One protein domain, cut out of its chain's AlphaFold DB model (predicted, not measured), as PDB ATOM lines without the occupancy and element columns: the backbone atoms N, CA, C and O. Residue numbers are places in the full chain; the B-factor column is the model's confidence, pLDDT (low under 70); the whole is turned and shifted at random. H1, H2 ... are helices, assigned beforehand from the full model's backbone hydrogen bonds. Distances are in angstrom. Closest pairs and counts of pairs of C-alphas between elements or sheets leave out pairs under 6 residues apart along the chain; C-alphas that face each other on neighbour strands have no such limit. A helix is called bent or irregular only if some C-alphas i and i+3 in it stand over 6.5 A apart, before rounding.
ATOM      1  N   ALA A 141      43.932  28.817  32.992       90.06
ATOM      2  CA  ALA A 141      44.832  29.417  32.007       90.06
ATOM      3  C   ALA A 141      44.078  30.173  30.897       90.06
ATOM      4  O   ALA A 141      44.505  31.252  30.505       90.06
ATOM      5  N   ILE A 142      42.956  29.637  30.402       90.62
ATOM      6  CA  ILE A 142      42.153  30.311  29.370       90.62
ATOM      7  C   ILE A 142      41.352  31.448  29.996       90.62
ATOM      8  O   ILE A 142      41.300  32.522  29.408       90.62
ATOM      9  N   ALA A 143      40.806  31.255  31.201       92.06
ATOM     10  CA  ALA A 143      40.168  32.343  31.932       92.06
ATOM     11  C   ALA A 143      41.121  33.540  32.100       92.06
ATOM     12  O   ALA A 143      40.741  34.662  31.796       92.06
ATOM     13  N   LEU A 144      42.383  33.305  32.473       93.19
ATOM     14  CA  LEU A 144      43.402  34.355  32.555       93.19
ATOM     15  C   LEU A 144      43.659  35.049  31.207       93.19
ATOM     16  O   LEU A 144      43.856  36.261  31.170       93.19
ATOM     17  N   LEU A 145      43.684  34.301  30.101       92.19
ATOM     18  CA  LEU A 145      43.891  34.876  28.768       92.19
ATOM     19  C   LEU A 145      42.709  35.749  28.331       92.19
ATOM     20  O   LEU A 145      42.937  36.844  27.826       92.19
ATOM     21  N   ILE A 146      41.470  35.304  28.565       92.06
ATOM     22  CA  ILE A 146      40.266  36.106  28.300       92.06
ATOM     23  C   ILE A 146      40.287  37.371  29.164       92.06
ATOM     24  O   ILE A 146      40.045  38.463  28.663       92.06
ATOM     25  N   ASP A 147      40.622  37.234  30.447       92.50
ATOM     26  CA  ASP A 147      40.684  38.340  31.402       92.50
ATOM     27  C   ASP A 147      41.673  39.428  30.970       92.50
ATOM     28  O   ASP A 147      41.327  40.606  30.910       92.50
ATOM     29  N   ARG A 148      42.880  39.020  30.569       92.44
ATOM     30  CA  ARG A 148      43.891  39.929  30.016       92.44
ATOM     31  C   ARG A 148      43.433  40.578  28.716       92.44
ATOM     32  O   ARG A 148      43.668  41.767  28.523       92.44
ATOM     33  N   GLN A 149      42.760  39.822  27.852       92.25
ATOM     34  CA  GLN A 149      42.255  40.343  26.586       92.25
ATOM     35  C   GLN A 149      41.210  41.449  26.799       92.25
ATOM     36  O   GLN A 149      41.194  42.413  26.040       92.25
ATOM     37  N   ILE A 150      40.371  41.360  27.840       93.06
ATOM     38  CA  ILE A 150      39.422  42.432  28.196       93.06
ATOM     39  C   ILE A 150      40.169  43.747  28.440       93.06
ATOM     40  O   ILE A 150      39.781  44.791  27.915       93.06
ATOM     41  N   ASP A 151      41.243  43.699  29.225       93.38
ATOM     42  CA  ASP A 151      42.002  44.895  29.584       93.38
ATOM     43  C   ASP A 151      42.806  45.429  28.380       93.38
ATOM     44  O   ASP A 151      42.848  46.639  28.150       93.38
ATOM     45  N   GLU A 152      43.364  44.545  27.544       92.44
ATOM     46  CA  GLU A 152      44.053  44.916  26.298       92.44
ATOM     47  C   GLU A 152      43.110  45.617  25.299       92.44
ATOM     48  O   GLU A 152      43.476  46.647  24.726       92.44
ATOM     49  N   ILE A 153      41.874  45.132  25.138       90.94
ATOM     50  CA  ILE A 153      40.892  45.753  24.235       90.94
ATOM     51  C   ILE A 153      40.397  47.097  24.768       90.94
ATOM     52  O   ILE A 153      40.252  48.038  23.991       90.94
ATOM     53  N   LYS A 154      40.230  47.266  26.084       93.38
ATOM     54  CA  LYS A 154      39.943  48.594  26.657       93.38
ATOM     55  C   LYS A 154      41.031  49.612  26.320       93.38
ATOM     56  O   LYS A 154      40.724  50.745  25.948       93.38
ATOM     57  N   VAL A 155      42.301  49.210  26.403       92.94
ATOM     58  CA  VAL A 155      43.427  50.064  26.000       92.94
ATOM     59  C   VAL A 155      43.385  50.350  24.495       92.94
ATOM     60  O   VAL A 155      43.608  51.494  24.099       92.94
ATOM     61  N   LYS A 156      43.048  49.362  23.657       90.50
ATOM     62  CA  LYS A 156      42.883  49.541  22.203       90.50
ATOM     63  C   LYS A 156      41.784  50.559  21.872       90.50
ATOM     64  O   LYS A 156      42.069  51.540  21.186       90.50
ATOM     65  N   ILE A 157      40.590  50.409  22.456       90.75
ATOM     66  CA  ILE A 157      39.461  51.347  22.315       90.75
ATOM     67  C   ILE A 157      39.889  52.762  22.716       90.75
ATOM     68  O   ILE A 157      39.606  53.732  22.012       90.75
ATOM     69  N   ARG A 158      40.617  52.900  23.830       90.94
ATOM     70  CA  ARG A 158      41.135  54.190  24.296       90.94
ATOM     71  C   ARG A 158      42.063  54.847  23.279       90.94
ATOM     72  O   ARG A 158      41.941  56.041  23.021       90.94
ATOM     73  N   LEU A 159      42.997  54.082  22.721       88.56
ATOM     74  CA  LEU A 159      43.974  54.586  21.755       88.56
ATOM     75  C   LEU A 159      43.315  54.992  20.433       88.56
ATOM     76  O   LEU A 159      43.707  56.003  19.859       88.56
ATOM     77  N   GLN A 160      42.307  54.247  19.976       85.31
ATOM     78  CA  GLN A 160      41.585  54.548  18.736       85.31
ATOM     79  C   GLN A 160      40.645  55.754  18.873       85.31
ATOM     80  O   GLN A 160      40.529  56.555  17.951       85.31
ATOM     81  N   THR A 161      39.990  55.907  20.026       86.81
ATOM     82  CA  THR A 161      39.004  56.982  20.255       86.81
ATOM     83  C   THR A 161      39.589  58.255  20.864       86.81
ATOM     84  O   THR A 161      38.977  59.323  20.797       86.81
ATOM     85  N   GLY A 162      40.736  58.155  21.541       86.50
ATOM     86  CA  GLY A 162      41.284  59.228  22.371       86.50
ATOM     87  C   GLY A 162      40.412  59.579  23.585       86.50
ATOM     88  O   GLY A 162      40.563  60.663  24.161       86.50
ATOM     89  N   PHE A 163      39.454  58.723  23.957       91.06
ATOM     90  CA  PHE A 163      38.654  58.893  25.169       91.06
ATOM     91  C   PHE A 163      39.488  58.628  26.430       91.06
ATOM     92  O   PHE A 163      40.529  57.978  26.377       91.06
ATOM     93  N   SER A 164      39.056  59.157  27.577       92.62
ATOM     94  CA  SER A 164      39.684  58.838  28.864       92.62
ATOM     95  C   SER A 164      39.284  57.437  29.338       92.62
ATOM     96  O   SER A 164      38.241  56.920  28.935       92.62
ATOM     97  N   ASP A 165      40.074  56.849  30.245       91.50
ATOM     98  CA  ASP A 165      39.790  55.528  30.834       91.50
ATOM     99  C   ASP A 165      38.365  55.459  31.415       91.50
ATOM    100  O   ASP A 165      37.630  54.508  31.168       91.50
ATOM    101  N   GLN A 166      37.923  56.530  32.083       92.88
ATOM    102  CA  GLN A 166      36.580  56.636  32.663       92.88
ATOM    103  C   GLN A 166      35.463  56.524  31.616       92.88
ATOM    104  O   GLN A 166      34.450  55.868  31.855       92.88
ATOM    105  N   ILE A 167      35.636  57.150  30.448       92.62
ATOM    106  CA  ILE A 167      34.642  57.108  29.368       92.62
ATOM    107  C   ILE A 167      34.586  55.700  28.767       92.62
ATOM    108  O   ILE A 167      33.494  55.175  28.544       92.62
ATOM    109  N   VAL A 168      35.742  55.069  28.546       92.88
ATOM    110  CA  VAL A 168      35.821  53.691  28.032       92.88
ATOM    111  C   VAL A 168      35.193  52.703  29.019       92.88
ATOM    112  O   VAL A 168      34.444  51.807  28.616       92.88
ATOM    113  N   ASP A 169      35.413  52.892  30.319       93.06
ATOM    114  CA  ASP A 169      34.782  52.084  31.359       93.06
ATOM    115  C   ASP A 169      33.260  52.247  31.374       93.06
ATOM    116  O   ASP A 169      32.542  51.252  31.462       93.06
ATOM    117  N   ILE A 170      32.743  53.470  31.222       93.44
ATOM    118  CA  ILE A 170      31.297  53.727  31.130       93.44
ATOM    119  C   ILE A 170      30.699  53.100  29.856       93.44
ATOM    120  O   ILE A 170      29.617  52.510  29.903       93.44
ATOM    121  N   LEU A 171      31.406  53.175  28.725       91.81
ATOM    122  CA  LEU A 171      30.967  52.604  27.447       91.81
ATOM    123  C   LEU A 171      30.872  51.075  27.474       91.81
ATOM    124  O   LEU A 171      29.950  50.503  26.884       91.81
ATOM    125  N   THR A 172      31.809  50.429  28.168       93.81
ATOM    126  CA  THR A 172      31.920  48.965  28.253       93.81
ATOM    127  C   THR A 172      31.210  48.376  29.474       93.81
ATOM    128  O   THR A 172      31.104  47.159  29.592       93.81
ATOM    129  N   LEU A 173      30.685  49.204  30.382       93.19
ATOM    130  CA  LEU A 173      30.048  48.741  31.614       93.19
ATOM    131  C   LEU A 173      28.833  47.824  31.332       93.19
ATOM    132  O   LEU A 173      28.026  48.131  30.450       93.19
ATOM    133  N   PRO A 174      28.627  46.738  32.098       93.12
ATOM    134  CA  PRO A 174      27.391  45.963  32.031       93.12
ATOM    135  C   PRO A 174      26.134  46.810  32.276       93.12
ATOM    136  O   PRO A 174      26.150  47.734  33.088       93.12
ATOM    137  N   ASP A 175      25.041  46.473  31.591       92.19
ATOM    138  CA  ASP A 175      23.792  47.250  31.560       92.19
ATOM    139  C   ASP A 175      23.210  47.500  32.963       92.19
ATOM    140  O   ASP A 175      22.816  48.617  33.287       92.19
ATOM    141  N   ASP A 176      23.237  46.489  33.834       91.00
ATOM    142  CA  ASP A 176      22.754  46.581  35.215       91.00
ATOM    143  C   ASP A 176      23.617  47.504  36.087       91.00
ATOM    144  O   ASP A 176      23.110  48.210  36.957       91.00
ATOM    145  N   LYS A 177      24.928  47.533  35.833       90.88
ATOM    146  CA  LYS A 177      25.859  48.424  36.532       90.88
ATOM    147  C   LYS A 177      25.766  49.852  36.021       90.88
ATOM    148  O   LYS A 177      25.960  50.770  36.808       90.88
ATOM    149  N   LEU A 178      25.474  50.036  34.735       91.00
ATOM    150  CA  LEU A 178      25.340  51.360  34.138       91.00
ATOM    151  C   LEU A 178      24.083  52.053  34.661       91.00
ATOM    152  O   LEU A 178      24.144  53.222  35.018       91.00
ATOM    153  N   ALA A 179      22.978  51.312  34.770       90.50
ATOM    154  CA  ALA A 179      21.730  51.819  35.335       90.50
ATOM    155  C   ALA A 179      21.855  52.227  36.815       90.50
ATOM    156  O   ALA A 179      21.133  53.105  37.271       90.50
ATOM    157  N   ALA A 180      22.764  51.594  37.563       91.56
ATOM    158  CA  ALA A 180      23.018  51.898  38.971       91.56
ATOM    159  C   ALA A 180      24.089  52.981  39.194       91.56
ATOM    160  O   ALA A 180      24.394  53.305  40.343       91.56
ATOM    161  N   LYS A 181      24.720  53.481  38.125       91.81
ATOM    162  CA  LYS A 181      25.791  54.473  38.215       91.81
ATOM    163  C   LYS A 181      25.207  55.878  38.377       91.81
ATOM    164  O   LYS A 181      24.060  56.117  38.016       91.81
ATOM    165  N   ASP A 182      26.002  56.793  38.929       91.25
ATOM    166  CA  ASP A 182      25.581  58.181  39.107       91.25
ATOM    167  C   ASP A 182      25.212  58.822  37.761       91.25
ATOM    168  O   ASP A 182      25.977  58.765  36.791       91.25
ATOM    169  N   PHE A 183      24.021  59.415  37.707       89.81
ATOM    170  CA  PHE A 183      23.452  59.950  36.477       89.81
ATOM    171  C   PHE A 183      24.289  61.109  35.937       89.81
ATOM    172  O   PHE A 183      24.535  61.169  34.733       89.81
ATOM    173  N   ASP A 184      24.788  61.985  36.813       89.81
ATOM    174  CA  ASP A 184      25.588  63.144  36.410       89.81
ATOM    175  C   ASP A 184      26.952  62.731  35.841       89.81
ATOM    176  O   ASP A 184      27.402  63.277  34.826       89.81
ATOM    177  N   GLU A 185      27.588  61.712  36.431       90.44
ATOM    178  CA  GLU A 185      28.826  61.129  35.903       90.44
ATOM    179  C   GLU A 185      28.604  60.556  34.495       90.44
ATOM    180  O   GLU A 185      29.373  60.841  33.567       90.44
ATOM    181  N   VAL A 186      27.525  59.789  34.302       91.62
ATOM    182  CA  VAL A 186      27.213  59.197  32.997       91.62
ATOM    183  C   VAL A 186      26.834  60.266  31.972       91.62
ATOM    184  O   VAL A 186      27.322  60.226  30.841       91.62
ATOM    185  N   LYS A 187      26.038  61.265  32.364       91.56
ATOM    186  CA  LYS A 187      25.656  62.408  31.525       91.56
ATOM    187  C   LYS A 187      26.882  63.159  31.022       91.56
ATOM    188  O   LYS A 187      26.971  63.454  29.832       91.56
ATOM    189  N   SER A 188      27.854  63.425  31.895       91.31
ATOM    190  CA  SER A 188      29.111  64.088  31.531       91.31
ATOM    191  C   SER A 188      29.923  63.277  30.508       91.31
ATOM    192  O   SER A 188      30.367  63.810  29.482       91.31
ATOM    193  N   ALA A 189      30.050  61.964  30.729       92.00
ATOM    194  CA  ALA A 189      30.739  61.069  29.802       92.00
ATOM    195  C   ALA A 189      30.031  60.993  28.439       92.00
ATOM    196  O   ALA A 189      30.669  61.141  27.395       92.00
ATOM    197  N   PHE A 190      28.706  60.830  28.434       93.69
ATOM    198  CA  PHE A 190      27.895  60.744  27.218       93.69
ATOM    199  C   PHE A 190      27.908  62.044  26.428       93.69
ATOM    200  O   PHE A 190      28.046  62.010  25.208       93.69
ATOM    201  N   ARG A 191      27.867  63.189  27.113       91.25
ATOM    202  CA  ARG A 191      28.022  64.501  26.486       91.25
ATOM    203  C   ARG A 191      29.382  64.645  25.808       91.25
ATOM    204  O   ARG A 191      29.459  65.134  24.685       91.25
ATOM    205  N   THR A 192      30.449  64.184  26.460       89.69
ATOM    206  CA  THR A 192      31.804  64.211  25.885       89.69
ATOM    207  C   THR A 192      31.892  63.367  24.615       89.69
ATOM    208  O   THR A 192      32.430  63.828  23.608       89.69
ATOM    209  N   ILE A 193      31.330  62.153  24.638       89.25
ATOM    210  CA  ILE A 193      31.252  61.285  23.454       89.25
ATOM    211  C   ILE A 193      30.427  61.965  22.360       89.25
ATOM    212  O   ILE A 193      30.856  62.006  21.210       89.25
ATOM    213  N   TRP A 194      29.268  62.528  22.714       89.81
ATOM    214  CA  TRP A 194      28.369  63.180  21.769       89.81
ATOM    215  C   TRP A 194      29.067  64.300  21.011       89.81
ATOM    216  O   TRP A 194      29.046  64.300  19.786       89.81
ATOM    217  N   ILE A 195      29.719  65.215  21.733       87.19
ATOM    218  CA  ILE A 195      30.419  66.365  21.149       87.19
ATOM    219  C   ILE A 195      31.544  65.900  20.221       87.19
ATOM    220  O   ILE A 195      31.709  66.448  19.138       87.19
ATOM    221  N   ARG A 196      32.297  64.865  20.613       84.56
ATOM    222  CA  ARG A 196      33.411  64.342  19.807       84.56
ATOM    223  C   ARG A 196      32.983  63.524  18.590       84.56
ATOM    224  O   ARG A 196      33.798  63.337  17.702       84.56
ATOM    225  N   THR A 197      31.744  63.037  18.562       84.06
ATOM    226  CA  THR A 197      31.185  62.230  17.462       84.06
ATOM    227  C   THR A 197      30.177  63.011  16.619       84.06
ATOM    228  O   THR A 197      29.377  62.425  15.895       84.06
ATOM    229  N   VAL A 198      30.161  64.346  16.725       79.50
ATOM    230  CA  VAL A 198      29.392  65.184  15.800       79.50
ATOM    231  C   VAL A 198      30.089  65.162  14.442       79.50
ATOM    232  O   VAL A 198      31.216  65.632  14.314       79.50
ATOM    233  N   ILE A 199      29.408  64.623  13.434       66.25
ATOM    234  CA  ILE A 199      29.814  64.753  12.037       66.25
ATOM    235  C   ILE A 199      29.312  66.121  11.571       66.25
ATOM    236  O   ILE A 199      28.107  66.334  11.441       66.25
ATOM    237  N   GLU A 200      30.224  67.076  11.399       63.59
ATOM    238  CA  GLU A 200      29.900  68.354  10.766       63.59
ATOM    239  C   GLU A 200      29.805  68.128   9.256       63.59
ATOM    240  O   GLU A 200      30.812  67.879   8.598       63.59
ATOM    241  N   ASP A 201      28.589  68.180   8.713       60.75
ATOM    242  CA  ASP A 201      28.372  68.187   7.268       60.75
ATOM    243  C   ASP A 201      28.534  69.632   6.752       60.75
ATOM    244  O   ASP A 201      27.706  70.486   7.107       60.75
ATOM    245  N   PRO A 202      29.581  69.943   5.956       58.41
ATOM    246  CA  PRO A 202      29.885  71.306   5.516       58.41
ATOM    247  C   PRO A 202      28.764  71.952   4.694       58.41
ATOM    248  O   PRO A 202      28.704  73.177   4.596       58.41
ATOM    249  N   GLU A 203      27.887  71.142   4.094       57.41
ATOM    250  CA  GLU A 203      26.805  71.602   3.219       57.41
ATOM    251  C   GLU A 203      25.446  71.699   3.931       57.41
ATOM    252  O   GLU A 203      24.492  72.267   3.387       57.41
ATOM    253  N   SER A 204      25.331  71.199   5.167       56.00
ATOM    254  CA  SER A 204      24.056  71.210   5.881       56.00
ATOM    255  C   SER A 204      23.799  72.566   6.558       56.00
ATOM    256  O   SER A 204      24.526  73.026   7.433       56.00
ATOM    257  N   THR A 205      22.701  73.223   6.176       55.97
ATOM    258  CA  THR A 205      22.189  74.459   6.809       55.97
ATOM    259  C   THR A 205      21.320  74.175   8.044       55.97
ATOM    260  O   THR A 205      20.702  75.080   8.614       55.97
ATOM    261  N   THR A 206      21.258  72.915   8.474       60.38
ATOM    262  CA  THR A 206      20.390  72.453   9.557       60.38
ATOM    263  C   THR A 206      21.130  72.583  10.885       60.38
ATOM    264  O   THR A 206      22.288  72.188  10.991       60.38
ATOM    265  N   ARG A 207      20.488  73.153  11.917       61.94
ATOM    266  CA  ARG A 207      21.093  73.257  13.257       61.94
ATOM    267  C   ARG A 207      21.555  71.877  13.723       61.94
ATOM    268  O   ARG A 207      20.747  70.953  13.769       61.94
ATOM    269  N   LEU A 208      22.826  71.775  14.112       68.38
ATOM    270  CA  LEU A 208      23.373  70.556  14.700       68.38
ATOM    271  C   LEU A 208      22.560  70.182  15.953       68.38
ATOM    272  O   LEU A 208      22.332  71.052  16.804       68.38
ATOM    273  N   PRO A 209      22.114  68.919  16.075       73.50
ATOM    274  CA  PRO A 209      21.338  68.461  17.220       73.50
ATOM    275  C   PRO A 209      22.147  68.610  18.516       73.50
ATOM    276  O   PRO A 209      23.274  68.107  18.616       73.50
ATOM    277  N   ARG A 210      21.591  69.307  19.517       80.38
ATOM    278  CA  ARG A 210      22.259  69.465  20.816       80.38
ATOM    279  C   ARG A 210      22.084  68.196  21.634       80.38
ATOM    280  O   ARG A 210      21.069  67.519  21.532       80.38
ATOM    281  N   PHE A 211      23.060  67.886  22.479       85.06
ATOM    282  CA  PHE A 211      22.994  66.707  23.345       85.06
ATOM    283  C   PHE A 211      21.762  66.740  24.263       85.06
ATOM    284  O   PHE A 211      21.095  65.729  24.464       85.06
ATOM    285  N   GLU A 212      21.431  67.925  24.774       85.19
ATOM    286  CA  GLU A 212      20.309  68.154  25.684       85.19
ATOM    287  C   GLU A 212      18.940  67.917  25.022       85.19
ATOM    288  O   GLU A 212      17.966  67.655  25.725       85.19
ATOM    289  N   ASP A 213      18.877  67.943  23.684       81.31
ATOM    290  CA  ASP A 213      17.660  67.655  22.914       81.31
ATOM    291  C   ASP A 213      17.346  66.149  22.873       81.31
ATOM    292  O   ASP A 213      16.223  65.772  22.547       81.31
ATOM    293  N   PHE A 214      18.311  65.288  23.221       81.88
ATOM    294  CA  PHE A 214      18.159  63.828  23.199       81.88
ATOM    295  C   PHE A 214      18.399  63.166  24.556       81.88
ATOM    296  O   PHE A 214      17.999  62.020  24.736       81.88
ATOM    297  N   PHE A 215      19.070  63.837  25.496       86.38
ATOM    298  CA  PHE A 215      19.401  63.285  26.809       86.38
ATOM    299  C   PHE A 215      18.776  64.130  27.927       86.38
ATOM    300  O   PHE A 215      19.263  65.217  28.250       86.38
ATOM    301  N   HIS A 216      17.694  63.618  28.518       85.31
ATOM    302  CA  HIS A 216      16.900  64.280  29.562       85.31
ATOM    303  C   HIS A 216      16.914  63.467  30.862       85.31
ATOM    304  O   HIS A 216      17.290  62.299  30.855       85.31
ATOM    305  N   ASP A 217      16.465  64.056  31.970       79.88
ATOM    306  CA  ASP A 217      16.624  63.466  33.309       79.88
ATOM    307  C   ASP A 217      15.815  62.166  33.535       79.88
ATOM    308  O   ASP A 217      16.148  61.383  34.419       79.88
ATOM    309  N   GLU A 218      14.802  61.883  32.708       81.56
ATOM    310  CA  GLU A 218      14.012  60.637  32.757       81.56
ATOM    311  C   GLU A 218      14.474  59.566  31.750       81.56
ATOM    312  O   GLU A 218      13.843  58.515  31.618       81.56
ATOM    313  N   ILE A 219      15.556  59.809  31.002       87.69
ATOM    314  CA  ILE A 219      15.963  58.890  29.939       87.69
ATOM    315  C   ILE A 219      16.583  57.607  30.491       87.69
ATOM    316  O   ILE A 219      17.394  57.612  31.421       87.69
ATOM    317  N   ASN A 220      16.273  56.484  29.845       89.00
ATOM    318  CA  ASN A 220      16.977  55.242  30.109       89.00
ATOM    319  C   ASN A 220      18.402  55.318  29.542       89.00
ATOM    320  O   ASN A 220      18.638  55.176  28.341       89.00
ATOM    321  N   VAL A 221      19.364  55.502  30.441       91.12
ATOM    322  CA  VAL A 221      20.796  55.612  30.145       91.12
ATOM    323  C   VAL A 221      21.325  54.413  29.343       91.12
ATOM    324  O   VAL A 221      22.155  54.576  28.445       91.12
ATOM    325  N   VAL A 222      20.838  53.201  29.633       91.44
ATOM    326  CA  VAL A 222      21.257  51.971  28.942       91.44
ATOM    327  C   VAL A 222      20.750  51.966  27.505       91.44
ATOM    328  O   VAL A 222      21.504  51.644  26.583       91.44
ATOM    329  N   GLU A 223      19.485  52.334  27.316       91.69
ATOM    330  CA  GLU A 223      18.855  52.402  25.999       91.69
ATOM    331  C   GLU A 223      19.520  53.469  25.130       91.69
ATOM    332  O   GLU A 223      19.910  53.184  23.998       91.69
ATOM    333  N   PHE A 224      19.759  54.656  25.692       92.00
ATOM    334  CA  PHE A 224      20.463  55.736  25.008       92.00
ATOM    335  C   PHE A 224      21.868  55.312  24.562       92.00
ATOM    336  O   PHE A 224      22.275  55.558  23.426       92.00
ATOM    337  N   ARG A 225      22.621  54.612  25.419       93.19
ATOM    338  CA  ARG A 225      23.940  54.097  25.034       93.19
ATOM    339  C   ARG A 225      23.843  53.088  23.891       93.19
ATOM    340  O   ARG A 225      24.569  53.214  22.909       93.19
ATOM    341  N   ASN A 226      22.976  52.087  24.040       91.75
ATOM    342  CA  ASN A 226      22.890  50.966  23.110       91.75
ATOM    343  C   ASN A 226      22.356  51.393  21.732       91.75
ATOM    344  O   ASN A 226      22.853  50.909  20.721       91.75
ATOM    345  N   ASN A 227      21.374  52.298  21.695       89.38
ATOM    346  CA  ASN A 227      20.682  52.679  20.464       89.38
ATOM    347  C   ASN A 227      21.229  53.967  19.847       89.38
ATOM    348  O   ASN A 227      21.222  54.112  18.630       89.38
ATOM    349  N   THR A 228      21.694  54.919  20.655       89.75
ATOM    350  CA  THR A 228      22.132  56.224  20.148       89.75
ATOM    351  C   THR A 228      23.650  56.305  20.098       89.75
ATOM    352  O   THR A 228      24.214  56.517  19.028       89.75
ATOM    353  N   LEU A 229      24.340  56.095  21.223       90.31
ATOM    354  CA  LEU A 229      25.796  56.275  21.258       90.31
ATOM    355  C   LEU A 229      26.548  55.230  20.440       90.31
ATOM    356  O   LEU A 229      27.470  55.602  19.722       90.31
ATOM    357  N   TYR A 230      26.174  53.950  20.507       91.94
ATOM    358  CA  TYR A 230      26.837  52.924  19.695       91.94
ATOM    359  C   TYR A 230      26.648  53.160  18.196       91.94
ATOM    360  O   TYR A 230      27.611  53.015  17.449       91.94
ATOM    361  N   ASN A 231      25.464  53.606  17.762       89.50
ATOM    362  CA  ASN A 231      25.235  53.969  16.362       89.50
ATOM    363  C   ASN A 231      26.090  55.171  15.939       89.50
ATOM    364  O   ASN A 231      26.722  55.124  14.891       89.50
ATOM    365  N   ARG A 232      26.222  56.198  16.785       87.69
ATOM    366  CA  ARG A 232      27.111  57.337  16.490       87.69
ATOM    367  C   ARG A 232      28.588  56.955  16.467       87.69
ATOM    368  O   ARG A 232      29.327  57.431  15.616       87.69
ATOM    369  N   ILE A 233      29.035  56.097  17.385       87.69
ATOM    370  CA  ILE A 233      30.410  55.571  17.385       87.69
ATOM    371  C   ILE A 233      30.663  54.766  16.108       87.69
ATOM    372  O   ILE A 233      31.722  54.912  15.503       87.69
ATOM    373  N   LYS A 234      29.680  53.968  15.681       88.56
ATOM    374  CA  LYS A 234      29.718  53.218  14.428       88.56
ATOM    375  C   LYS A 234      29.842  54.128  13.205       88.56
ATOM    376  O   LYS A 234      30.645  53.839  12.328       88.56
ATOM    377  N   GLU A 235      29.068  55.208  13.153       84.19
ATOM    378  CA  GLU A 235      29.093  56.170  12.044       84.19
ATOM    379  C   GLU A 235      30.380  57.006  12.012       84.19
ATOM    380  O   GLU A 235      30.912  57.266  10.937       84.19
ATOM    381  N   PHE A 236      30.880  57.433  13.175       86.12
ATOM    382  CA  PHE A 236      32.028  58.338  13.257       86.12
ATOM    383  C   PHE A 236      33.382  57.622  13.174       86.12
ATOM    384  O   PHE A 236      34.306  58.134  12.549       86.12
ATOM    385  N   PHE A 237      33.527  56.470  13.839       84.06
ATOM    386  CA  PHE A 237      34.788  55.725  13.881       84.06
ATOM    387  C   PHE A 237      34.754  54.522  12.938       84.06
ATOM    388  O   PHE A 237      35.475  54.512  11.944       84.06
ATOM    389  N   SER A 238      33.961  53.502  13.274       84.81
ATOM    390  CA  SER A 238      33.752  52.290  12.470       84.81
ATOM    391  C   SER A 238      32.766  51.337  13.152       84.81
ATOM    392  O   SER A 238      32.601  51.356  14.378       84.81
ATOM    393  N   ASP A 239      32.154  50.438  12.373       85.19
ATOM    394  CA  ASP A 239      31.347  49.331  12.911       85.19
ATOM    395  C   ASP A 239      32.191  48.390  13.784       85.19
ATOM    396  O   ASP A 239      31.729  47.934  14.833       85.19
ATOM    397  N   PHE A 240      33.451  48.168  13.403       82.75
ATOM    398  CA  PHE A 240      34.426  47.406  14.179       82.75
ATOM    399  C   PHE A 240      34.610  47.924  15.617       82.75
ATOM    400  O   PHE A 240      34.463  47.159  16.571       82.75
ATOM    401  N   LEU A 241      34.853  49.226  15.811       86.75
ATOM    402  CA  LEU A 241      35.044  49.785  17.155       86.75
ATOM    403  C   LEU A 241      33.782  49.619  18.021       86.75
ATOM    404  O   LEU A 241      33.859  49.311  19.214       86.75
ATOM    405  N   ALA A 242      32.600  49.817  17.433       89.12
ATOM    406  CA  ALA A 242      31.342  49.614  18.144       89.12
ATOM    407  C   ALA A 242      31.178  48.146  18.587       89.12
ATOM    408  O   ALA A 242      30.767  47.886  19.724       89.12
ATOM    409  N   LYS A 243      31.557  47.186  17.733       88.75
ATOM    410  CA  LYS A 243      31.586  45.754  18.071       88.75
ATOM    411  C   LYS A 243      32.593  45.437  19.175       88.75
ATOM    412  O   LYS A 243      32.220  44.735  20.113       88.75
ATOM    413  N   GLU A 244      33.799  46.007  19.148       89.38
ATOM    414  CA  GLU A 244      34.793  45.849  20.222       89.38
ATOM    415  C   GLU A 244      34.248  46.295  21.585       89.38
ATOM    416  O   GLU A 244      34.413  45.597  22.591       89.38
ATOM    417  N   ILE A 245      33.539  47.428  21.632       91.56
ATOM    418  CA  ILE A 245      32.905  47.929  22.860       91.56
ATOM    419  C   ILE A 245      31.829  46.947  23.354       91.56
ATOM    420  O   ILE A 245      31.774  46.630  24.549       91.56
ATOM    421  N   ILE A 246      30.988  46.435  22.449       91.94
ATOM    422  CA  ILE A 246      29.916  45.481  22.772       91.94
ATOM    423  C   ILE A 246      30.489  44.140  23.253       91.94
ATOM    424  O   ILE A 246      30.014  43.588  24.251       91.94
ATOM    425  N   ASP A 247      31.515  43.613  22.591       91.62
ATOM    426  CA  ASP A 247      32.147  42.345  22.953       91.62
ATOM    427  C   ASP A 247      32.925  42.459  24.270       91.62
ATOM    428  O   ASP A 247      32.885  41.540  25.097       91.62
ATOM    429  N   THR A 248      33.533  43.619  24.539       93.00
ATOM    430  CA  THR A 248      34.160  43.920  25.838       93.00
ATOM    431  C   THR A 248      33.111  43.947  26.946       93.00
ATOM    432  O   THR A 248      33.292  43.314  27.989       93.00
ATOM    433  N   LYS A 249      31.961  44.592  26.707       93.88
ATOM    434  CA  LYS A 249      30.822  44.588  27.636       93.88
ATOM    435  C   LYS A 249      30.323  43.173  27.927       93.88
ATOM    436  O   LYS A 249      30.121  42.800  29.085       93.88
ATOM    437  N   ASN A 250      30.145  42.362  26.888       92.88
ATOM    438  CA  ASN A 250      29.724  40.968  27.023       92.88
ATOM    439  C   ASN A 250      30.745  40.134  27.810       92.88
ATOM    440  O   ASN A 250      30.361  39.295  28.625       92.88
ATOM    441  N   SER A 251      32.034  40.398  27.631       91.19
ATOM    442  CA  SER A 251      33.101  39.698  28.348       91.19
ATOM    443  C   SER A 251      33.214  40.123  29.808       91.19
ATOM    444  O   SER A 251      33.520  39.297  30.661       91.19
ATOM    445  N   LEU A 252      32.868  41.369  30.143       92.31
ATOM    446  CA  LEU A 252      32.735  41.804  31.536       92.31
ATOM    447  C   LEU A 252      31.579  41.094  32.261       92.31
ATOM    448  O   LEU A 252      31.684  40.830  33.460       92.31
ATOM    449  N   LEU A 253      30.509  40.709  31.550       91.31
ATOM    450  CA  LEU A 253      29.478  39.828  32.116       91.31
ATOM    451  C   LEU A 253      30.037  38.436  32.436       91.31
ATOM    452  O   LEU A 253      29.708  37.890  33.488       91.31
ATOM    453  N   TRP A 254      30.905  37.892  31.576       92.94
ATOM    454  CA  TRP A 254      31.616  36.637  31.849       92.94
ATOM    455  C   TRP A 254      32.597  36.770  33.029       92.94
ATOM    456  O   TRP A 254      32.615  35.909  33.904       92.94
ATOM    457  N   ARG A 255      33.330  37.891  33.133       90.56
ATOM    458  CA  ARG A 255      34.234  38.187  34.264       90.56
ATOM    459  C   ARG A 255      33.499  38.138  35.608       90.56
ATOM    460  O   ARG A 255      34.060  37.694  36.605       90.56
ATOM    461  N   ARG A 256      32.229  38.563  35.632       89.06
ATOM    462  CA  ARG A 256      31.348  38.460  36.806       89.06
ATOM    463  C   ARG A 256      30.825  37.043  37.031       89.06
ATOM    464  O   ARG A 256      30.803  36.581  38.165       89.06
ATOM    465  N   ASP A 257      30.362  36.390  35.971       89.31
ATOM    466  CA  ASP A 257      29.793  35.046  36.019       89.31
ATOM    467  C   ASP A 257      30.344  34.188  34.875       89.31
ATOM    468  O   ASP A 257      29.915  34.298  33.718       89.31
ATOM    469  N   HIS A 258      31.277  33.301  35.229       87.38
ATOM    470  CA  HIS A 258      32.039  32.488  34.282       87.38
ATOM    471  C   HIS A 258      31.165  31.459  33.542       87.38
ATOM    472  O   HIS A 258      31.618  30.864  32.564       87.38
ATOM    473  N   LEU A 259      29.895  31.283  33.937       88.44
ATOM    474  CA  LEU A 259      28.922  30.465  33.208       88.44
ATOM    475  C   LEU A 259      28.579  31.040  31.826       88.44
ATOM    476  O   LEU A 259      28.171  30.298  30.931       88.44
ATOM    477  N   HIS A 260      28.807  32.337  31.598       87.88
ATOM    478  CA  HIS A 260      28.598  32.985  30.300       87.88
ATOM    479  C   HIS A 260      29.752  32.724  29.314       87.88
ATOM    480  O   HIS A 260      30.271  33.652  28.692       87.88
ATOM    481  N   ILE A 261      30.149  31.455  29.157       85.75
ATOM    482  CA  ILE A 261      31.327  31.001  28.392       85.75
ATOM    483  C   ILE A 261      31.369  31.624  26.992       85.75
ATOM    484  O   ILE A 261      32.395  32.165  26.589       85.75
ATOM    485  N   LEU A 262      30.249  31.594  26.259       86.06
ATOM    486  CA  LEU A 262      30.179  32.099  24.883       86.06
ATOM    487  C   LEU A 262      30.498  33.596  24.781       86.06
ATOM    488  O   LEU A 262      31.079  34.024  23.790       86.06
ATOM    489  N   LYS A 263      30.142  34.388  25.800       86.38
ATOM    490  CA  LYS A 263      30.371  35.837  25.797       86.38
ATOM    491  C   LYS A 263      31.854  36.173  25.959       86.38
ATOM    492  O   LYS A 263      32.362  36.971  25.184       86.38
ATOM    493  N   GLY A 264      32.537  35.532  26.911       83.38
ATOM    494  CA  GLY A 264      33.979  35.720  27.116       83.38
ATOM    495  C   GLY A 264      34.818  35.114  25.988       83.38
ATOM    496  O   GLY A 264      35.764  35.732  25.505       83.38
ATOM    497  N   MET A 265      34.429  33.929  25.508       86.38
ATOM    498  CA  MET A 265      35.105  33.276  24.385       86.38
ATOM    499  C   MET A 265      35.010  34.082  23.098       86.38
ATOM    500  O   MET A 265      35.982  34.114  22.354       86.38
ATOM    501  N   ARG A 266      33.875  34.742  22.834       88.25
ATOM    502  CA  ARG A 266      33.702  35.553  21.626       88.25
ATOM    503  C   ARG A 266      34.782  36.625  21.508       88.25
ATOM    504  O   ARG A 266      35.461  36.628  20.493       88.25
ATOM    505  N   LEU A 267      34.994  37.437  22.548       87.88
ATOM    506  CA  LEU A 267      36.012  38.498  22.540       87.88
ATOM    507  C   LEU A 267      37.418  37.943  22.293       87.88
ATOM    508  O   LEU A 267      38.176  38.492  21.499       87.88
ATOM    509  N   TYR A 268      37.774  36.847  22.967       88.00
ATOM    510  CA  TYR A 268      39.090  36.235  22.791       88.00
ATOM    511  C   TYR A 268      39.264  35.641  21.386       88.00
ATOM    512  O   TYR A 268      40.311  35.795  20.757       88.00
ATOM    513  N   MET A 269      38.231  34.988  20.856       86.12
ATOM    514  CA  MET A 269      38.293  34.367  19.539       86.12
ATOM    515  C   MET A 269      38.318  35.393  18.404       86.12
ATOM    516  O   MET A 269      39.116  35.217  17.486       86.12
ATOM    517  N   SER A 270      37.505  36.451  18.458       83.75
ATOM    518  CA  SER A 270      37.476  37.473  17.404       83.75
ATOM    519  C   SER A 270      38.734  38.341  17.423       83.75
ATOM    520  O   SER A 270      39.425  38.432  16.411       83.75
ATOM    521  N   HIS A 271      39.097  38.884  18.587       81.50
ATOM    522  CA  HIS A 271      40.122  39.932  18.673       81.50
ATOM    523  C   HIS A 271      41.540  39.424  18.955       81.50
ATOM    524  O   HIS A 271      42.503  40.137  18.699       81.50
ATOM    525  N   HIS A 272      41.719  38.199  19.462       84.25
ATOM    526  CA  HIS A 272      43.057  37.618  19.651       84.25
ATOM    527  C   HIS A 272      43.376  36.560  18.595       84.25
ATOM    528  O   HIS A 272      44.396  36.628  17.903       84.25
ATOM    529  N   ILE A 273      42.513  35.547  18.476       82.50
ATOM    530  CA  ILE A 273      42.758  34.406  17.585       82.50
ATOM    531  C   ILE A 273      42.532  34.790  16.120       82.50
ATOM    532  O   ILE A 273      43.385  34.485  15.281       82.50
ATOM    533  N   GLY A 274      41.436  35.491  15.823       79.25
ATOM    534  CA  GLY A 274      41.120  36.000  14.489       79.25
ATOM    535  C   GLY A 274      42.203  36.937  13.953       79.25
ATOM    536  O   GLY A 274      42.769  36.682  12.891       79.25
ATOM    537  N   GLU A 275      42.582  37.958  14.722       78.69
ATOM    538  CA  GLU A 275      43.573  38.944  14.270       78.69
ATOM    539  C   GLU A 275      44.969  38.330  14.053       78.69
ATOM    540  O   GLU A 275      45.610  38.559  13.023       78.69
ATOM    541  N   LYS A 276      45.456  37.517  15.004       83.25
ATOM    542  CA  LYS A 276      46.866  37.085  15.029       83.25
ATOM    543  C   LYS A 276      47.130  35.727  14.383       83.25
ATOM    544  O   LYS A 276      48.209  35.514  13.829       83.25
ATOM    545  N   TYR A 277      46.187  34.789  14.468       86.06
ATOM    546  CA  TYR A 277      46.432  33.377  14.145       86.06
ATOM    547  C   TYR A 277      45.613  32.847  12.964       86.06
ATOM    548  O   TYR A 277      45.882  31.736  12.510       86.06
ATOM    549  N   GLN A 278      44.689  33.625  12.391       85.06
ATOM    550  CA  GLN A 278      43.839  33.178  11.277       85.06
ATOM    551  C   GLN A 278      44.640  32.631  10.081       85.06
ATOM    552  O   GLN A 278      44.324  31.561   9.552       85.06
ATOM    553  N   ASN A 279      45.708  33.321   9.664       85.25
ATOM    554  CA  ASN A 279      46.549  32.861   8.552       85.25
ATOM    555  C   ASN A 279      47.294  31.560   8.888       85.25
ATOM    556  O   ASN A 279      47.414  30.686   8.031       85.25
ATOM    557  N   LEU A 280      47.753  31.411  10.135       88.31
ATOM    558  CA  LEU A 280      48.410  30.190  10.598       88.31
ATOM    559  C   LEU A 280      47.431  29.012  10.594       88.31
ATOM    560  O   LEU A 280      47.760  27.961  10.055       88.31
ATOM    561  N   VAL A 281      46.224  29.193  11.138       88.81
ATOM    562  CA  VAL A 281      45.179  28.156  11.158       88.81
ATOM    563  C   VAL A 281      44.805  27.732   9.739       88.81
ATOM    564  O   VAL A 281      44.722  26.541   9.453       88.81
ATOM    565  N   THR A 282      44.653  28.694   8.827       88.00
ATOM    566  CA  THR A 282      44.372  28.409   7.411       88.00
ATOM    567  C   THR A 282      45.508  27.609   6.766       88.00
ATOM    568  O   THR A 282      45.262  26.611   6.093       88.00
ATOM    569  N   GLY A 283      46.763  28.003   7.011       89.00
ATOM    570  CA  GLY A 283      47.934  27.277   6.521       89.00
ATOM    571  C   GLY A 283      48.033  25.853   7.076       89.00
ATOM    572  O   GLY A 283      48.311  24.920   6.324       89.00
ATOM    573  N   LEU A 284      47.742  25.663   8.367       90.81
ATOM    574  CA  LEU A 284      47.705  24.343   9.003       90.81
ATOM    575  C   LEU A 284      46.592  23.457   8.435       90.81
ATOM    576  O   LEU A 284      46.824  22.266   8.236       90.81
ATOM    577  N   ALA A 285      45.426  24.017   8.107       90.81
ATOM    578  CA  ALA A 285      44.347  23.277   7.454       90.81
ATOM    579  C   ALA A 285      44.749  22.774   6.060       90.81
ATOM    580  O   ALA A 285      44.576  21.591   5.764       90.81
ATOM    581  N   TYR A 286      45.378  23.618   5.234       91.56
ATOM    582  CA  TYR A 286      45.914  23.181   3.938       91.56
ATOM    583  C   TYR A 286      47.065  22.173   4.082       91.56
ATOM    584  O   TYR A 286      47.172  21.231   3.291       91.56
ATOM    585  N   GLY A 287      47.899  22.319   5.114       89.25
ATOM    586  CA  GLY A 287      48.920  21.332   5.463       89.25
ATOM    587  C   GLY A 287      48.317  19.974   5.838       89.25
ATOM    588  O   GLY A 287      48.763  18.944   5.333       89.25
ATOM    589  N   GLY A 288      47.261  19.966   6.655       88.94
ATOM    590  CA  GLY A 288      46.515  18.762   7.026       88.94
ATOM    591  C   GLY A 288      45.908  18.048   5.816       88.94
ATOM    592  O   GLY A 288      46.111  16.845   5.653       88.94
ATOM    593  N   ALA A 289      45.266  18.797   4.915       89.94
ATOM    594  CA  ALA A 289      44.731  18.259   3.661       89.94
ATOM    595  C   ALA A 289      45.834  17.640   2.785       89.94
ATOM    596  O   ALA A 289      45.667  16.561   2.215       89.94
ATOM    597  N   SER A 290      47.008  18.276   2.732       90.62
ATOM    598  CA  SER A 290      48.161  17.735   2.006       90.62
ATOM    599  C   SER A 290      48.614  16.388   2.588       90.62
ATOM    600  O   SER A 290      48.843  15.439   1.838       90.62
ATOM    601  N   ILE A 291      48.688  16.267   3.921       89.62
ATOM    602  CA  ILE A 291      49.027  15.008   4.607       89.62
ATOM    603  C   ILE A 291      48.000  13.917   4.286       89.62
ATOM    604  O   ILE A 291      48.396  12.781   4.010       89.62
ATOM    605  N   LEU A 292      46.702  14.242   4.274       90.44
ATOM    606  CA  LEU A 292      45.660  13.280   3.917       90.44
ATOM    607  C   LEU A 292      45.849  12.752   2.491       90.44
ATOM    608  O   LEU A 292      45.834  11.536   2.287       90.44
ATOM    609  N   ILE A 293      46.064  13.638   1.514       89.81
ATOM    610  CA  ILE A 293      46.268  13.250   0.110       89.81
ATOM    611  C   ILE A 293      47.445  12.278  -0.007       89.81
ATOM    612  O   ILE A 293      47.326  11.243  -0.666       89.81
ATOM    613  N   VAL A 294      48.558  12.558   0.679       89.44
ATOM    614  CA  VAL A 294      49.711  11.648   0.707       89.44
ATOM    615  C   VAL A 294      49.353  10.316   1.370       89.44
ATOM    616  O   VAL A 294      49.662   9.262   0.815       89.44
ATOM    617  N   ALA A 295      48.669  10.323   2.516       87.38
ATOM    618  CA  ALA A 295      48.291   9.100   3.225       87.38
ATOM    619  C   ALA A 295      47.359   8.199   2.391       87.38
ATOM    620  O   ALA A 295      47.562   6.983   2.314       87.38
ATOM    621  N   VAL A 296      46.369   8.791   1.718       87.31
ATOM    622  CA  VAL A 296      45.463   8.089   0.798       87.31
ATOM    623  C   VAL A 296      46.213   7.615  -0.450       87.31
ATOM    624  O   VAL A 296      46.012   6.479  -0.880       87.31
ATOM    625  N   GLY A 297      47.128   8.425  -0.989       86.44
ATOM    626  CA  GLY A 297      47.976   8.064  -2.125       86.44
ATOM    627  C   GLY A 297      48.868   6.852  -1.840       86.44
ATOM    628  O   GLY A 297      48.855   5.882  -2.597       86.44
ATOM    629  N   ILE A 298      49.570   6.843  -0.701       86.81
ATOM    630  CA  ILE A 298      50.414   5.716  -0.260       86.81
ATOM    631  C   ILE A 298      49.577   4.440  -0.078       86.81
ATOM    632  O   ILE A 298      50.008   3.349  -0.463       86.81
ATOM    633  N   ARG A 299      48.358   4.558   0.464       84.12
ATOM    634  CA  ARG A 299      47.414   3.432   0.543       84.12
ATOM    635  C   ARG A 299      47.021   2.929  -0.850       84.12
ATOM    636  O   ARG A 299      46.981   1.719  -1.061       84.12
ATOM    637  N   GLY A 300      46.741   3.832  -1.790       80.75
ATOM    638  CA  GLY A 300      46.407   3.503  -3.180       80.75
ATOM    639  C   GLY A 300      47.524   2.738  -3.897       80.75
ATOM    640  O   GLY A 300      47.248   1.801  -4.644       80.75
ATOM    641  N   LEU A 301      48.784   3.044  -3.571       84.62
ATOM    642  CA  LEU A 301      49.970   2.310  -4.028       84.62
ATOM    643  C   LEU A 301      50.160   0.940  -3.344       84.62
ATOM    644  O   LEU A 301      51.159   0.269  -3.586       84.62
ATOM    645  N   LYS A 302      49.219   0.509  -2.488       80.50
ATOM    646  CA  LYS A 302      49.247  -0.750  -1.716       80.50
ATOM    647  C   LYS A 302      50.467  -0.910  -0.793       80.50
ATOM    648  O   LYS A 302      50.733  -2.014  -0.327       80.50
ATOM    649  N   LEU A 303      51.169   0.182  -0.477       77.12
ATOM    650  CA  LEU A 303      52.305   0.176   0.455       77.12
ATOM    651  C   LEU A 303      51.858  -0.024   1.913       77.12
ATOM    652  O   LEU A 303      52.602  -0.574   2.721       77.12
ATOM    653  N   ILE A 304      50.630   0.390   2.247       74.31
ATOM    654  CA  ILE A 304      50.006   0.166   3.558       74.31
ATOM    655  C   ILE A 304      48.972  -0.964   3.426       74.31
ATOM    656  O   ILE A 304      48.017  -0.819   2.654       74.31
ATOM    657  N   PRO A 305      49.102  -2.073   4.183       77.06
ATOM    658  CA  PRO A 305      48.124  -3.153   4.160       77.06
ATOM    659  C   PRO A 305      46.740  -2.671   4.605       77.06
ATOM    660  O   PRO A 305      46.603  -2.036   5.649       77.06
ATOM    661  N   GLY A 306      45.688  -3.056   3.876       77.88
ATOM    662  CA  GLY A 306      44.301  -2.737   4.252       77.88
ATOM    663  C   GLY A 306      43.892  -3.285   5.626       77.88
ATOM    664  O   GLY A 306      43.041  -2.701   6.289       77.88
ATOM    665  N   ALA A 307      44.555  -4.349   6.090       81.88
ATOM    666  CA  ALA A 307      44.366  -4.926   7.419       81.88
ATOM    667  C   ALA A 307      44.933  -4.058   8.562       81.88
ATOM    668  O   ALA A 307      44.650  -4.343   9.722       81.88
ATOM    669  N   LYS A 308      45.723  -3.011   8.272       86.62
ATOM    670  CA  LYS A 308      46.313  -2.100   9.270       86.62
ATOM    671  C   LYS A 308      46.036  -0.625   8.931       86.62
ATOM    672  O   LYS A 308      46.957   0.106   8.565       86.62
ATOM    673  N   PRO A 309      44.785  -0.146   9.052       88.25
ATOM    674  CA  PRO A 309      44.405   1.194   8.606       88.25
ATOM    675  C   PRO A 309      44.768   2.326   9.586       88.25
ATOM    676  O   PRO A 309      44.357   3.463   9.370       88.25
ATOM    677  N   SER A 310      45.535   2.061  10.649       89.75
ATOM    678  CA  SER A 310      45.835   3.021  11.727       89.75
ATOM    679  C   SER A 310      46.400   4.353  11.227       89.75
ATOM    680  O   SER A 310      45.980   5.407  11.689       89.75
ATOM    681  N   PHE A 311      47.315   4.322  10.253       88.62
ATOM    682  CA  PHE A 311      47.911   5.541   9.694       88.62
ATOM    683  C   PHE A 311      46.905   6.390   8.902       88.62
ATOM    684  O   PHE A 311      46.971   7.615   8.905       88.62
ATOM    685  N   ILE A 312      45.938   5.746   8.246       89.31
ATOM    686  CA  ILE A 312      44.882   6.451   7.510       89.31
ATOM    687  C   ILE A 312      43.921   7.110   8.499       89.31
ATOM    688  O   ILE A 312      43.547   8.259   8.303       89.31
ATOM    689  N   LEU A 313      43.564   6.410   9.582       89.88
ATOM    690  CA  LEU A 313      42.747   6.983  10.656       89.88
ATOM    691  C   LEU A 313      43.419   8.208  11.281       89.88
ATOM    692  O   LEU A 313      42.761   9.226  11.456       89.88
ATOM    693  N   PHE A 314      44.728   8.138  11.532       91.69
ATOM    694  CA  PHE A 314      45.511   9.283  11.996       91.69
ATOM    695  C   PHE A 314      45.362  10.501  11.077       91.69
ATOM    696  O   PHE A 314      45.035  11.585  11.552       91.69
ATOM    697  N   ALA A 315      45.574  10.316   9.770       91.94
ATOM    698  CA  ALA A 315      45.489  11.404   8.803       91.94
ATOM    699  C   ALA A 315      44.075  12.007   8.740       91.94
ATOM    700  O   ALA A 315      43.937  13.226   8.719       91.94
ATOM    701  N   ILE A 316      43.038  11.162   8.788       91.75
ATOM    702  CA  ILE A 316      41.634  11.597   8.808       91.75
ATOM    703  C   ILE A 316      41.329  12.420  10.062       91.75
ATOM    704  O   ILE A 316      40.733  13.486   9.952       91.75
ATOM    705  N   PHE A 317      41.723  11.957  11.254       92.25
ATOM    706  CA  PHE A 317      41.461  12.709  12.483       92.25
ATOM    707  C   PHE A 317      42.228  14.029  12.519       92.25
ATOM    708  O   PHE A 317      41.651  15.044  12.889       92.25
ATOM    709  N   LEU A 318      43.488  14.039  12.080       92.56
ATOM    710  CA  LEU A 318      44.275  15.266  11.985       92.56
ATOM    711  C   LEU A 318      43.606  16.288  11.063       92.56
ATOM    712  O   LEU A 318      43.456  17.449  11.442       92.56
ATOM    713  N   GLU A 319      43.185  15.870   9.870       91.69
ATOM    714  CA  GLU A 319      42.497  16.755   8.934       91.69
ATOM    715  C   GLU A 319      41.170  17.258   9.503       91.69
ATOM    716  O   GLU A 319      40.908  18.461   9.483       91.69
ATOM    717  N   PHE A 320      40.359  16.360  10.063       91.06
ATOM    718  CA  PHE A 320      39.089  16.706  10.691       91.06
ATOM    719  C   PHE A 320      39.262  17.784  11.769       91.06
ATOM    720  O   PHE A 320      38.530  18.775  11.777       91.06
ATOM    721  N   THR A 321      40.273  17.649  12.627       92.25
ATOM    722  CA  THR A 321      40.579  18.626  13.677       92.25
ATOM    723  C   THR A 321      41.005  19.970  13.101       92.25
ATOM    724  O   THR A 321      40.536  21.011  13.564       92.25
ATOM    725  N   MET A 322      41.849  19.981  12.064       91.31
ATOM    726  CA  MET A 322      42.255  21.235  11.425       91.31
ATOM    727  C   MET A 322      41.084  21.932  10.718       91.31
ATOM    728  O   MET A 322      40.976  23.156  10.786       91.31
ATOM    729  N   LEU A 323      40.176  21.175  10.093       91.94
ATOM    730  CA  LEU A 323      38.966  21.723   9.476       91.94
ATOM    731  C   LEU A 323      38.005  22.302  10.516       91.94
ATOM    732  O   LEU A 323      37.467  23.386  10.299       91.94
ATOM    733  N   ILE A 324      37.823  21.634  11.659       91.12
ATOM    734  CA  ILE A 324      37.033  22.184  12.769       91.12
ATOM    735  C   ILE A 324      37.670  23.468  13.297       91.12
ATOM    736  O   ILE A 324      36.969  24.462  13.479       91.12
ATOM    737  N   LEU A 325      38.984  23.477  13.526       90.00
ATOM    738  CA  LEU A 325      39.690  24.658  14.021       90.00
ATOM    739  C   LEU A 325      39.549  25.841  13.052       90.00
ATOM    740  O   LEU A 325      39.284  26.965  13.487       90.00
ATOM    741  N   LEU A 326      39.672  25.588  11.747       89.31
ATOM    742  CA  LEU A 326      39.435  26.587  10.713       89.31
ATOM    743  C   LEU A 326      37.986  27.079  10.731       89.31
ATOM    744  O   LEU A 326      37.760  28.286  10.750       89.31
ATOM    745  N   ALA A 327      37.009  26.171  10.781       88.62
ATOM    746  CA  ALA A 327      35.594  26.523  10.822       88.62
ATOM    747  C   ALA A 327      35.260  27.393  12.042       88.62
ATOM    748  O   ALA A 327      34.642  28.443  11.889       88.62
TER     749      ALA A 327
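AT A GLANCE: This is residues 141 to 327 of the 421 residues of an uncharacterized protein of Bacteroidetes bacterium (UniProt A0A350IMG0). A body of crossed helices, H1 to H6 with the arm H7a, is joined at one end to a long helical hairpin of H7b and H8. At the body's other end, residues 201 to 207 of a long loop stick out. The printed part has 187 residues with eight named helices, H1 to H8 in order, and no named strand: all helix. It is only just extended, close to loose, with a radius of gyration of the C-alphas of 24.5 A, and spans 80 by 43 by 24 A.

HOW THE PARTS SIT: H1, residues 141 to 161, touches the hub H6, residues 239 to 256, at C-alphas Ile 150 and Thr 248, 6.0 A apart. H2, residues 165 to 172, touches H6 about perpendicular at 86 degrees, closest at C-alphas Thr 172 and Lys 249, 4.6 A. H3, residues 175 to 179, touches H5, residues 221 to 236, closest at C-alphas Asp 175 and Val 222, 6.0 A. H4, residues 183 to 196, touches H5 at a shallow tilt of 15 degrees, the same way, closest at C-alphas Trp 194 and Leu 229, 7.4 A. H7, residues 261 to 300, was assigned as one helix by its hydrogen bonds but is bent, with C-alphas 276 and 279 7.7 A apart; its arms H7a, to 276, and H7b, from 279, are about perpendicular at 86 degrees. H7a, with residues 261 to 267 alone, forms a hairpin with H6, closest at C-alphas Gly 264 and Ser 251, 4.3 A. H7b and H8, residues 310 to 327, form a hairpin at a shallow tilt of 25 degrees, closest at C-alphas Gly 288 and Glu 319, 4.9 A. Every O i to N i+4 pair is within hydrogen-bond range but in H1, 16 of 17, H5, 10 of 12, and H7a, 8 of 12.

IN THESE COORDINATES: H1 begins at C-alpha 141 (44.832, 29.417, 32.007) and is 30.5 A long; H7b is 31.6 A. H8 ends at C-alpha 327 (35.594, 26.523, 10.822).

THE WHOLE: The farthest C-alphas, Thr 205 and Ala 307, are 82.4 A apart. The printed part has no cut; the link H4 to H5 is long, and residues 199 to 208 are under 70 in pLDDT.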